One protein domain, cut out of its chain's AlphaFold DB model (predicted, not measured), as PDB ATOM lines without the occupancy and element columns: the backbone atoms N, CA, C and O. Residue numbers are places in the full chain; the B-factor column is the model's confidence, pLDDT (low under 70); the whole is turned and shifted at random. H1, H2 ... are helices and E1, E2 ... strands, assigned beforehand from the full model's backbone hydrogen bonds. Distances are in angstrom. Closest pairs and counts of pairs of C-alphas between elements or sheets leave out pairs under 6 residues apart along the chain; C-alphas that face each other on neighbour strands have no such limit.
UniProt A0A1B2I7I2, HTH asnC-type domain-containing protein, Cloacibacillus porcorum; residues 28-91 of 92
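This is residues 28 to 91 of the 92 residues of the protein "HTH asnC-type domain-containing protein" of Cloacibacillus porcorum (UniProt A0A1B2I7I2). A narrow sheet of three antiparallel strands runs along the long axis of this domain, with the helix H2 over one face, along E3 and E2. The short helix H1 lies at one end of the long axis, the link of residues 44 to 51 turns round at the other end, and the last helix H3 grazes the sheet near its E1 edge. The printed part has 64 residues, with three named helices and three named strands in the order H1, E1, H2, E2, E3, H3; the sheet's order is E1, E3, E2, and the class is mixed, helices and strands. The whole is only just compact, close to loose, with a radius of gyration of the C-alphas of 12.7 A, and its spans of 38 by 19 by 18 A only just make a rod.

H1 is residues 30 to 33, beginning at C-alpha 30 at (-43.549, -23.259, -114.466). E1 is residues 37 to 43 and is 19.1 A long. H2 is residues 52 to 59, 10.6 A long, with C-alpha 52 at (-16.447, -29.690, -109.223). E2 is residues 64 to 69, 13.8 A long, and E3 is residues 76 to 82, 19.2 A long. H3 is residues 85 to 90, 10.0 A long, and ends at C-alpha 90 at (-26.749, -11.648, -117.419).

E3 is the inner strand and E1 and E2 are the edge strands. E1 and E3 are antiparallel at 159 degrees, with N 41 and O 78 at 2.8 A, within hydrogen-bond range. E2 and E3 form a hairpin, antiparallel at 172 degrees, with N 68 and O 77 at 2.8 A, also within range. H2 is on the sheet at a height of 10.0 A, over E3 and E2, and runs along the strands, at 7 degrees to E2 on the local plane. The closest C-alphas of H2 and E2 are those of Ile 58 and Ile 64, 6.9 A apart. E1, H2 and E2 make a split strand-helix-strand unit, two strands running the same way with E3 between them in the sheet, and its crossover is right-handed. H3 only grazes the sheet, with its residues 85 to 88; the closest C-alphas of E1 and H3 are those of Phe 37 and Trp 85, 6.6 A apart. H1 only grazes the sheet, with its residues 30 to 31; the closest C-alphas of H1 and E3 are those of Pro 30 and Ile 81, 7.8 A apart. The three helices are apart from one another. In H2 every O i to N i+4 pair is within hydrogen-bond range; in H3 0 of 2 are, beside 3 of 3 O i to N i+3 pairs, and H1 is too short for an O i to N i+4 pair.

The two C-alphas farthest apart are those of Lys 32 and Asn 46, 38.2 A. The printed part has no cut and no long link. The mean pLDDT of the printed part is 79.9; residues 47 to 50, 73 to 74 and 85 to 91 are under 70, and H3 has a mean of 57.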
ATOM      1  N   VAL A  28     -44.274 -29.543-111.322       88.75
ATOM      2  CA  VAL A  28     -45.015 -28.275-111.351       88.75
ATOM      3  C   VAL A  28     -44.963 -27.649-112.741       88.75
ATOM      4  O   VAL A  28     -43.962 -27.764-113.440       88.75
ATOM      5  N   ASP A  29     -46.046 -26.976-113.130       87.94
ATOM      6  CA  ASP A  29     -46.102 -26.175-114.353       87.94
ATOM      7  C   ASP A  29     -45.441 -24.806-114.095       87.94
ATOM      8  O   ASP A  29     -46.009 -24.010-113.335       87.94
ATOM      9  N   PRO A  30     -44.278 -24.504-114.709       86.88
ATOM     10  CA  PRO A  30     -43.549 -23.259-114.466       86.88
ATOM     11  C   PRO A  30     -44.386 -22.004-114.755       86.88
ATOM     12  O   PRO A  30     -44.294 -21.020-114.022       86.88
ATOM     13  N   ALA A  31     -45.273 -22.047-115.755       86.88
ATOM     14  CA  ALA A  31     -46.094 -20.896-116.125       86.88
ATOM     15  C   ALA A  31     -47.128 -20.549-115.041       86.88
ATOM     16  O   ALA A  31     -47.471 -19.379-114.854       86.88
ATOM     17  N   LYS A  32     -47.605 -21.548-114.288       89.88
ATOM     18  CA  LYS A  32     -48.564 -21.348-113.186       89.88
ATOM     19  C   LYS A  32     -47.923 -20.806-111.914       89.88
ATOM     20  O   LYS A  32     -48.633 -20.260-111.077       89.88
ATOM     21  N   VAL A  33     -46.608 -20.940-111.775       87.94
ATOM     22  CA  VAL A  33     -45.842 -20.435-110.624       87.94
ATOM     23  C   VAL A  33     -45.029 -19.175-110.960       87.94
ATOM     24  O   VAL A  33     -44.187 -18.758-110.175       87.94
ATOM     25  N   GLY A  34     -45.304 -18.534-112.103       85.69
ATOM     26  CA  GLY A  34     -44.726 -17.234-112.467       85.69
ATOM     27  C   GLY A  34     -43.408 -17.293-113.248       85.69
ATOM     28  O   GLY A  34     -42.788 -16.249-113.455       85.69
ATOM     29  N   TYR A  35     -42.979 -18.472-113.708       87.44
ATOM     30  CA  TYR A  35     -41.817 -18.644-114.585       87.44
ATOM     31  C   TYR A  35     -42.272 -18.789-116.038       87.44
ATOM     32  O   TYR A  35     -42.728 -19.846-116.469       87.44
ATOM     33  N   TYR A  36     -42.138 -17.709-116.805       86.69
ATOM     34  CA  TYR A  36     -42.618 -17.641-118.191       86.69
ATOM     35  C   TYR A  36     -41.513 -17.824-119.231       86.69
ATOM     36  O   TYR A  36     -41.803 -17.973-120.417       86.69
ATOM     37  N   PHE A  37     -40.252 -17.812-118.805       86.25
ATOM     38  CA  PHE A  37     -39.104 -17.948-119.688       86.25
ATOM     39  C   PHE A  37     -38.322 -19.202-119.332       86.25
ATOM     40  O   PHE A  37     -37.986 -19.424-118.172       86.25
ATOM     41  N   SER A  38     -38.001 -19.992-120.354       87.06
ATOM     42  CA  SER A  38     -37.079 -21.119-120.265       87.06
ATOM     43  C   SER A  38     -35.957 -20.893-121.266       87.06
ATOM     44  O   SER A  38     -36.218 -20.582-122.427       87.06
ATOM     45  N   ALA A  39     -34.720 -21.077-120.825       86.75
ATOM     46  CA  ALA A  39     -33.538 -20.994-121.669       86.75
ATOM     47  C   ALA A  39     -32.692 -22.258-121.511       86.75
ATOM     48  O   ALA A  39     -32.667 -22.879-120.447       86.75
ATOM     49  N   ILE A  40     -32.007 -22.627-122.591       89.19
ATOM     50  CA  ILE A  40     -30.933 -23.612-122.558       89.19
ATOM     51  C   ILE A  40     -29.651 -22.846-122.849       89.19
ATOM     52  O   ILE A  40     -29.541 -22.206-123.894       89.19
ATOM     53  N   LEU A  41     -28.718 -22.886-121.907       86.12
ATOM     54  CA  LEU A  41     -27.407 -22.268-122.032       86.12
ATOM     55  C   LEU A  41     -26.385 -23.368-122.281       86.12
ATOM     56  O   LEU A  41     -26.403 -24.401-121.613       86.12
ATOM     57  N   SER A  42     -25.496 -23.142-123.238       86.25
ATOM     58  CA  SER A  42     -24.334 -23.991-123.470       86.25
ATOM     59  C   SER A  42     -23.085 -23.144-123.347       86.25
ATOM     60  O   SER A  42     -23.016 -22.095-123.992       86.25
ATOM     61  N   PHE A  43     -22.102 -23.596-122.582       82.50
ATOM     62  CA  PHE A  43     -20.825 -22.900-122.482       82.50
ATOM     63  C   PHE A  43     -19.653 -23.875-122.537       82.50
ATOM     64  O   PHE A  43     -19.775 -25.075-122.271       82.50
ATOM     65  N   GLN A  44     -18.521 -23.316-122.944       81.88
ATOM     66  CA  GLN A  44     -17.217 -23.957-122.944       81.88
ATOM     67  C   GLN A  44     -16.466 -23.488-121.709       81.88
ATOM     68  O   GLN A  44     -16.531 -22.307-121.354       81.88
ATOM     69  N   THR A  45     -15.760 -24.398-121.061       75.50
ATOM     70  CA  THR A  45     -14.875 -24.085-119.952       75.50
ATOM     71  C   THR A  45     -13.441 -24.433-120.329       75.50
ATOM     72  O   THR A  45     -13.172 -25.392-121.041       75.50
ATOM     73  N   ASN A  46     -12.487 -23.642-119.840       72.25
ATOM     74  CA  ASN A  46     -11.067 -23.994-119.955       72.25
ATOM     75  C   ASN A  46     -10.639 -25.005-118.876       72.25
ATOM     76  O   ASN A  46      -9.476 -25.407-118.832       72.25
ATOM     77  N   TYR A  47     -11.554 -25.360-117.974       67.88
ATOM     78  CA  TYR A  47     -11.341 -26.312-116.897       67.88
ATOM     79  C   TYR A  47     -11.749 -27.732-117.317       67.88
ATOM     80  O   TYR A  47     -12.363 -27.938-118.362       67.88
ATOM     81  N   GLY A  48     -11.367 -28.734-116.521       65.06
ATOM     82  CA  GLY A  48     -11.721 -30.129-116.795       65.06
ATOM     83  C   GLY A  48     -13.236 -30.348-116.828       65.06
ATOM     84  O   GLY A  48     -13.992 -29.597-116.228       65.06
ATOM     85  N   ASN A  49     -13.683 -31.391-117.522       68.81
ATOM     86  CA  ASN A  49     -15.094 -31.759-117.576       68.81
ATOM     87  C   ASN A  49     -15.283 -33.168-116.985       68.81
ATOM     88  O   ASN A  49     -14.762 -34.126-117.569       68.81
ATOM     89  N   PRO A  50     -15.996 -33.335-115.855       69.00
ATOM     90  CA  PRO A  50     -16.652 -32.303-115.039       69.00
ATOM     91  C   PRO A  50     -15.671 -31.486-114.176       69.00
ATOM     92  O   PRO A  50     -14.624 -31.994-113.768       69.00
ATOM     93  N   ASP A  51     -16.040 -30.239-113.863       80.19
ATOM     94  CA  ASP A  51     -15.332 -29.380-112.907       80.19
ATOM     95  C   ASP A  51     -16.181 -29.249-111.628       80.19
ATOM     96  O   ASP A  51     -17.270 -28.664-111.678       80.19
ATOM     97  N   PRO A  52     -15.699 -29.745-110.475       81.19
ATOM     98  CA  PRO A  52     -16.447 -29.690-109.223       81.19
ATOM     99  C   PRO A  52     -16.749 -28.260-108.750       81.19
ATOM    100  O   PRO A  52     -17.777 -28.047-108.112       81.19
ATOM    101  N   VAL A  53     -15.906 -27.274-109.072       83.38
ATOM    102  CA  VAL A  53     -16.132 -25.867-108.703       83.38
ATOM    103  C   VAL A  53     -17.309 -25.296-109.491       83.38
ATOM    104  O   VAL A  53     -18.156 -24.597-108.937       83.38
ATOM    105  N   ILE A  54     -17.390 -25.620-110.783       80.94
ATOM    106  CA  ILE A  54     -18.496 -25.191-111.646       80.94
ATOM    107  C   ILE A  54     -19.802 -25.840-111.181       80.94
ATOM    108  O   ILE A  54     -20.820 -25.154-111.077       80.94
ATOM    109  N   ASP A  55     -19.769 -27.127-110.836       83.12
ATOM    110  CA  ASP A  55     -20.938 -27.843-110.323       83.12
ATOM    111  C   ASP A  55     -21.459 -27.264-108.997       83.12
ATOM    112  O   ASP A  55     -22.674 -27.212-108.795       83.12
ATOM    113  N   GLU A  56     -20.577 -26.828-108.092       85.88
ATOM    114  CA  GLU A  56     -20.982 -26.151-106.852       85.88
ATOM    115  C   GLU A  56     -21.633 -24.795-107.132       85.88
ATOM    116  O   GLU A  56     -22.738 -24.543-106.651       85.88
ATOM    117  N   ILE A  57     -21.026 -23.967-107.986       85.44
ATOM    118  CA  ILE A  57     -21.583 -22.656-108.355       85.44
ATOM    119  C   ILE A  57     -22.963 -22.809-109.007       85.44
ATOM    120  O   ILE A  57     -23.880 -22.047-108.707       85.44
ATOM    121  N   ILE A  58     -23.133 -23.798-109.890       86.69
ATOM    122  CA  ILE A  58     -24.412 -24.061-110.560       86.69
ATOM    123  C   ILE A  58     -25.505 -24.439-109.554       86.69
ATOM    124  O   ILE A  58     -26.641 -23.986-109.701       86.69
ATOM    125  N   LYS A  59     -25.184 -25.260-108.547       86.12
ATOM    126  CA  LYS A  59     -26.154 -25.697-107.527       86.12
ATOM    127  C   LYS A  59     -26.694 -24.541-106.688       86.12
ATOM    128  O   LYS A  59     -27.835 -24.623-106.236       86.12
ATOM    129  N   ASP A  60     -25.909 -23.484-106.516       87.88
ATOM    130  CA  ASP A  60     -26.301 -22.304-105.743       87.88
ATOM    131  C   ASP A  60     -27.198 -21.327-106.525       87.88
ATOM    132  O   ASP A  60     -27.747 -20.393-105.936       87.88
ATOM    133  N   ILE A  61     -27.394 -21.533-107.834       86.88
ATOM    134  CA  ILE A  61     -28.241 -20.675-108.676       86.88
ATOM    135  C   ILE A  61     -29.635 -21.315-108.813       86.88
ATOM    136  O   ILE A  61     -29.809 -22.254-109.596       86.88
ATOM    137  N   PRO A  62     -30.665 -20.803-108.114       83.19
ATOM    138  CA  PRO A  62     -31.992 -21.424-108.076       83.19
ATOM    139  C   PRO A  62     -32.724 -21.394-109.425       83.19
ATOM    140  O   PRO A  62     -33.640 -22.184-109.655       83.19
ATOM    141  N   GLU A  63     -32.346 -20.493-110.331       85.44
ATOM    142  CA  GLU A  63     -32.882 -20.440-111.687       85.44
ATOM    143  C   GLU A  63     -32.435 -21.629-112.547       85.44
ATOM    144  O   GLU A  63     -33.112 -21.931-113.534       85.44
ATOM    145  N   ILE A  64     -31.336 -22.315-112.204       88.50
ATOM    146  CA  ILE A  64     -30.857 -23.499-112.927       88.50
ATOM    147  C   ILE A  64     -31.597 -24.733-112.406       88.50
ATOM    148  O   ILE A  64     -31.361 -25.223-111.308       88.50
ATOM    149  N   VAL A  65     -32.484 -25.286-113.232       89.06
ATOM    150  CA  VAL A  65     -33.295 -26.461-112.868       89.06
ATOM    151  C   VAL A  65     -32.642 -27.781-113.255       89.06
ATOM    152  O   VAL A  65     -33.059 -28.846-112.795       89.06
ATOM    153  N   SER A  66     -31.669 -27.751-114.164       88.19
ATOM    154  CA  SER A  66     -30.942 -28.941-114.602       88.19
ATOM    155  C   SER A  66     -29.600 -28.556-115.213       88.19
ATOM    156  O   SER A  66     -29.530 -27.593-115.980       88.19
ATOM    157  N   SER A  67     -28.568 -29.344-114.928       88.69
ATOM    158  CA  SER A  67     -27.249 -29.242-115.546       88.69
ATOM    159  C   SER A  67     -26.814 -30.593-116.103       88.69
ATOM    160  O   SER A  67     -27.133 -31.648-115.550       88.69
ATOM    161  N   TRP A  68     -26.100 -30.555-117.222       87.69
ATOM    162  CA  TRP A  68     -25.516 -31.724-117.861       87.69
ATOM    163  C   TRP A  68     -24.102 -31.395-118.323       87.69
ATOM    164  O   TRP A  68     -23.902 -30.451-119.086       87.69
ATOM    165  N   SER A  69     -23.143 -32.215-117.914       84.38
ATOM    166  CA  SER A  69     -21.818 -32.266-118.524       84.38
ATOM    167  C   SER A  69     -21.897 -33.071-119.815       84.38
ATOM    168  O   SER A  69     -22.379 -34.207-119.813       84.38
ATOM    169  N   ILE A  70     -21.454 -32.491-120.927       83.19
ATOM    170  CA  ILE A  70     -21.475 -33.139-122.242       83.19
ATOM    171  C   ILE A  70     -20.068 -33.262-122.813       83.19
ATOM    172  O   ILE A  70     -19.227 -32.395-122.616       83.19
ATOM    173  N   THR A  71     -19.813 -34.348-123.542       75.75
ATOM    174  CA  THR A  71     -18.573 -34.523-124.298       75.75
ATOM    175  C   THR A  71     -18.747 -33.927-125.697       75.75
ATOM    176  O   THR A  71     -19.674 -34.284-126.423       75.75
ATOM    177  N   GLY A  72     -17.880 -32.994-126.098       71.38
ATOM    178  CA  GLY A  72     -17.982 -32.345-127.407       71.38
ATOM    179  C   GLY A  72     -17.239 -31.017-127.477       71.38
ATOM    180  O   GLY A  72     -16.265 -30.809-126.765       71.38
ATOM    181  N   SER A  73     -17.694 -30.122-128.360       67.38
ATOM    182  CA  SER A  73     -17.159 -28.762-128.429       67.38
ATOM    183  C   SER A  73     -17.589 -27.916-127.240       67.38
ATOM    184  O   SER A  73     -16.868 -26.999-126.912       67.38
ATOM    185  N   ASN A  74     -18.744 -28.183-126.635       67.69
ATOM    186  CA  ASN A  74     -19.214 -27.514-125.422       67.69
ATOM    187  C   ASN A  74     -19.083 -28.479-124.251       67.69
ATOM    188  O   ASN A  74     -19.273 -29.679-124.444       67.69
ATOM    189  N   ASP A  75     -18.830 -27.946-123.060       74.56
ATOM    190  CA  ASP A  75     -18.544 -28.764-121.880       74.56
ATOM    191  C   ASP A  75     -19.772 -28.931-120.983       74.56
ATOM    192  O   ASP A  75     -19.972 -29.992-120.387       74.56
ATOM    193  N   PHE A  76     -20.644 -27.918-120.948       82.00
ATOM    194  CA  PHE A  76     -21.830 -27.895-120.095       82.00
ATOM    195  C   PHE A  76     -23.080 -27.409-120.830       82.00
ATOM    196  O   PHE A  76     -23.041 -26.481-121.645       82.00
ATOM    197  N   LEU A  77     -24.213 -28.018-120.483       87.69
ATOM    198  CA  LEU A  77     -25.565 -27.589-120.824       87.69
ATOM    199  C   LEU A  77     -26.349 -27.309-119.544       87.69
ATOM    200  O   LEU A  77     -26.435 -28.163-118.667       87.69
ATOM    201  N   LEU A  78     -26.977 -26.140-119.465       89.38
ATOM    202  CA  LEU A  78     -27.831 -25.735-118.352       89.38
ATOM    203  C   LEU A  78     -29.233 -25.437-118.859       89.38
ATOM    204  O   LEU A  78     -29.406 -24.744-119.862       89.38
ATOM    205  N   ARG A  79     -30.246 -25.922-118.146       90.56
ATOM    206  CA  ARG A  79     -31.625 -25.463-118.309       90.56
ATOM    207  C   ARG A  79     -31.940 -24.490-117.188       90.56
ATOM    208  O   ARG A  79     -31.900 -24.873-116.020       90.56
ATOM    209  N   CYS A  80     -32.337 -23.283-117.565       89.50
ATOM    210  CA  CYS A  80     -32.732 -22.248-116.622       89.50
ATOM    211  C   CYS A  80     -34.185 -21.835-116.846       89.50
ATOM    212  O   CYS A  80     -34.638 -21.754-117.993       89.50
ATOM    213  N   ILE A  81     -34.898 -21.530-115.764       88.06
ATOM    214  CA  ILE A  81     -36.227 -20.915-115.804       88.06
ATOM    215  C   ILE A  81     -36.189 -19.552-115.116       88.06
ATOM    216  O   ILE A  81     -35.500 -19.362-114.119       88.06
ATOM    217  N   SER A  82     -36.923 -18.578-115.646       85.06
ATOM    218  CA  SER A  82     -36.987 -17.238-115.063       85.06
ATOM    219  C   SER A  82     -38.362 -16.605-115.253       85.06
ATOM    220  O   SER A  82     -39.083 -16.876-116.217       85.06
ATOM    221  N   SER A  83     -38.728 -15.731-114.318       82.50
ATOM    222  CA  SER A  83     -39.929 -14.899-114.400       82.50
ATOM    223  C   SER A  83     -39.741 -13.691-115.325       82.50
ATOM    224  O   SER A  83     -40.726 -13.089-115.754       82.50
ATOM    225  N   ARG A  84     -38.492 -13.336-115.682       73.75
ATOM    226  CA  ARG A  84     -38.184 -12.130-116.465       73.75
ATOM    227  C   ARG A  84     -37.106 -12.347-117.525       73.75
ATOM    228  O   ARG A  84     -36.034 -12.877-117.253       73.75
ATOM    229  N   TRP A  85     -37.344 -11.794-118.715       58.78
ATOM    230  CA  TRP A  85     -36.430 -11.864-119.864       58.78
ATOM    231  C   TRP A  85     -35.029 -11.271-119.604       58.78
ATOM    232  O   TRP A  85     -34.046 -11.718-120.187       58.78
ATOM    233  N   SER A  86     -34.904 -10.295-118.694       59.38
ATOM    234  CA  SER A  86     -33.625  -9.636-118.380       59.38
ATOM    235  C   SER A  86     -32.547 -10.576-117.829       59.38
ATOM    236  O   SER A  86     -31.371 -10.253-117.958       59.38
ATOM    237  N   PHE A  87     -32.922 -11.722-117.252       56.53
ATOM    238  CA  PHE A  87     -31.965 -12.698-116.722       56.53
ATOM    239  C   PHE A  87     -31.096 -13.319-117.829       56.53
ATOM    240  O   PHE A  87     -29.897 -13.488-117.641       56.53
ATOM    241  N   TYR A  88     -31.653 -13.533-119.029       54.09
ATOM    242  CA  TYR A  88     -30.911 -14.079-120.174       54.09
ATOM    243  C   TYR A  88     -29.685 -13.230-120.551       54.09
ATOM    244  O   TYR A  88     -28.650 -13.766-120.927       54.09
ATOM    245  N   ARG A  89     -29.771 -11.899-120.403       56.31
ATOM    246  CA  ARG A  89     -28.652 -10.984-120.688       56.31
ATOM    247  C   ARG A  89     -27.519 -11.044-119.668       56.31
ATOM    248  O   ARG A  89     -26.441 -10.566-119.982       56.31
ATOM    249  N   SER A  90     -27.771 -11.553-118.465       57.47
ATOM    250  CA  SER A  90     -26.749 -11.648-117.419       57.47
ATOM    251  C   SER A  90     -25.925 -12.932-117.516       57.47
ATOM    252  O   SER A  90     -24.861 -12.997-116.912       57.47
ATOM    253  N   CYS A  91     -26.429 -13.946-118.228       50.03
ATOM    254  CA  CYS A  91     -25.764 -15.237-118.412       50.03
ATOM    255  C   CYS A  91     -25.075 -15.389-119.781       50.03
ATOM    256  O   CYS A  91     -24.472 -16.430-120.022       50.03
TER     257      CYS A  91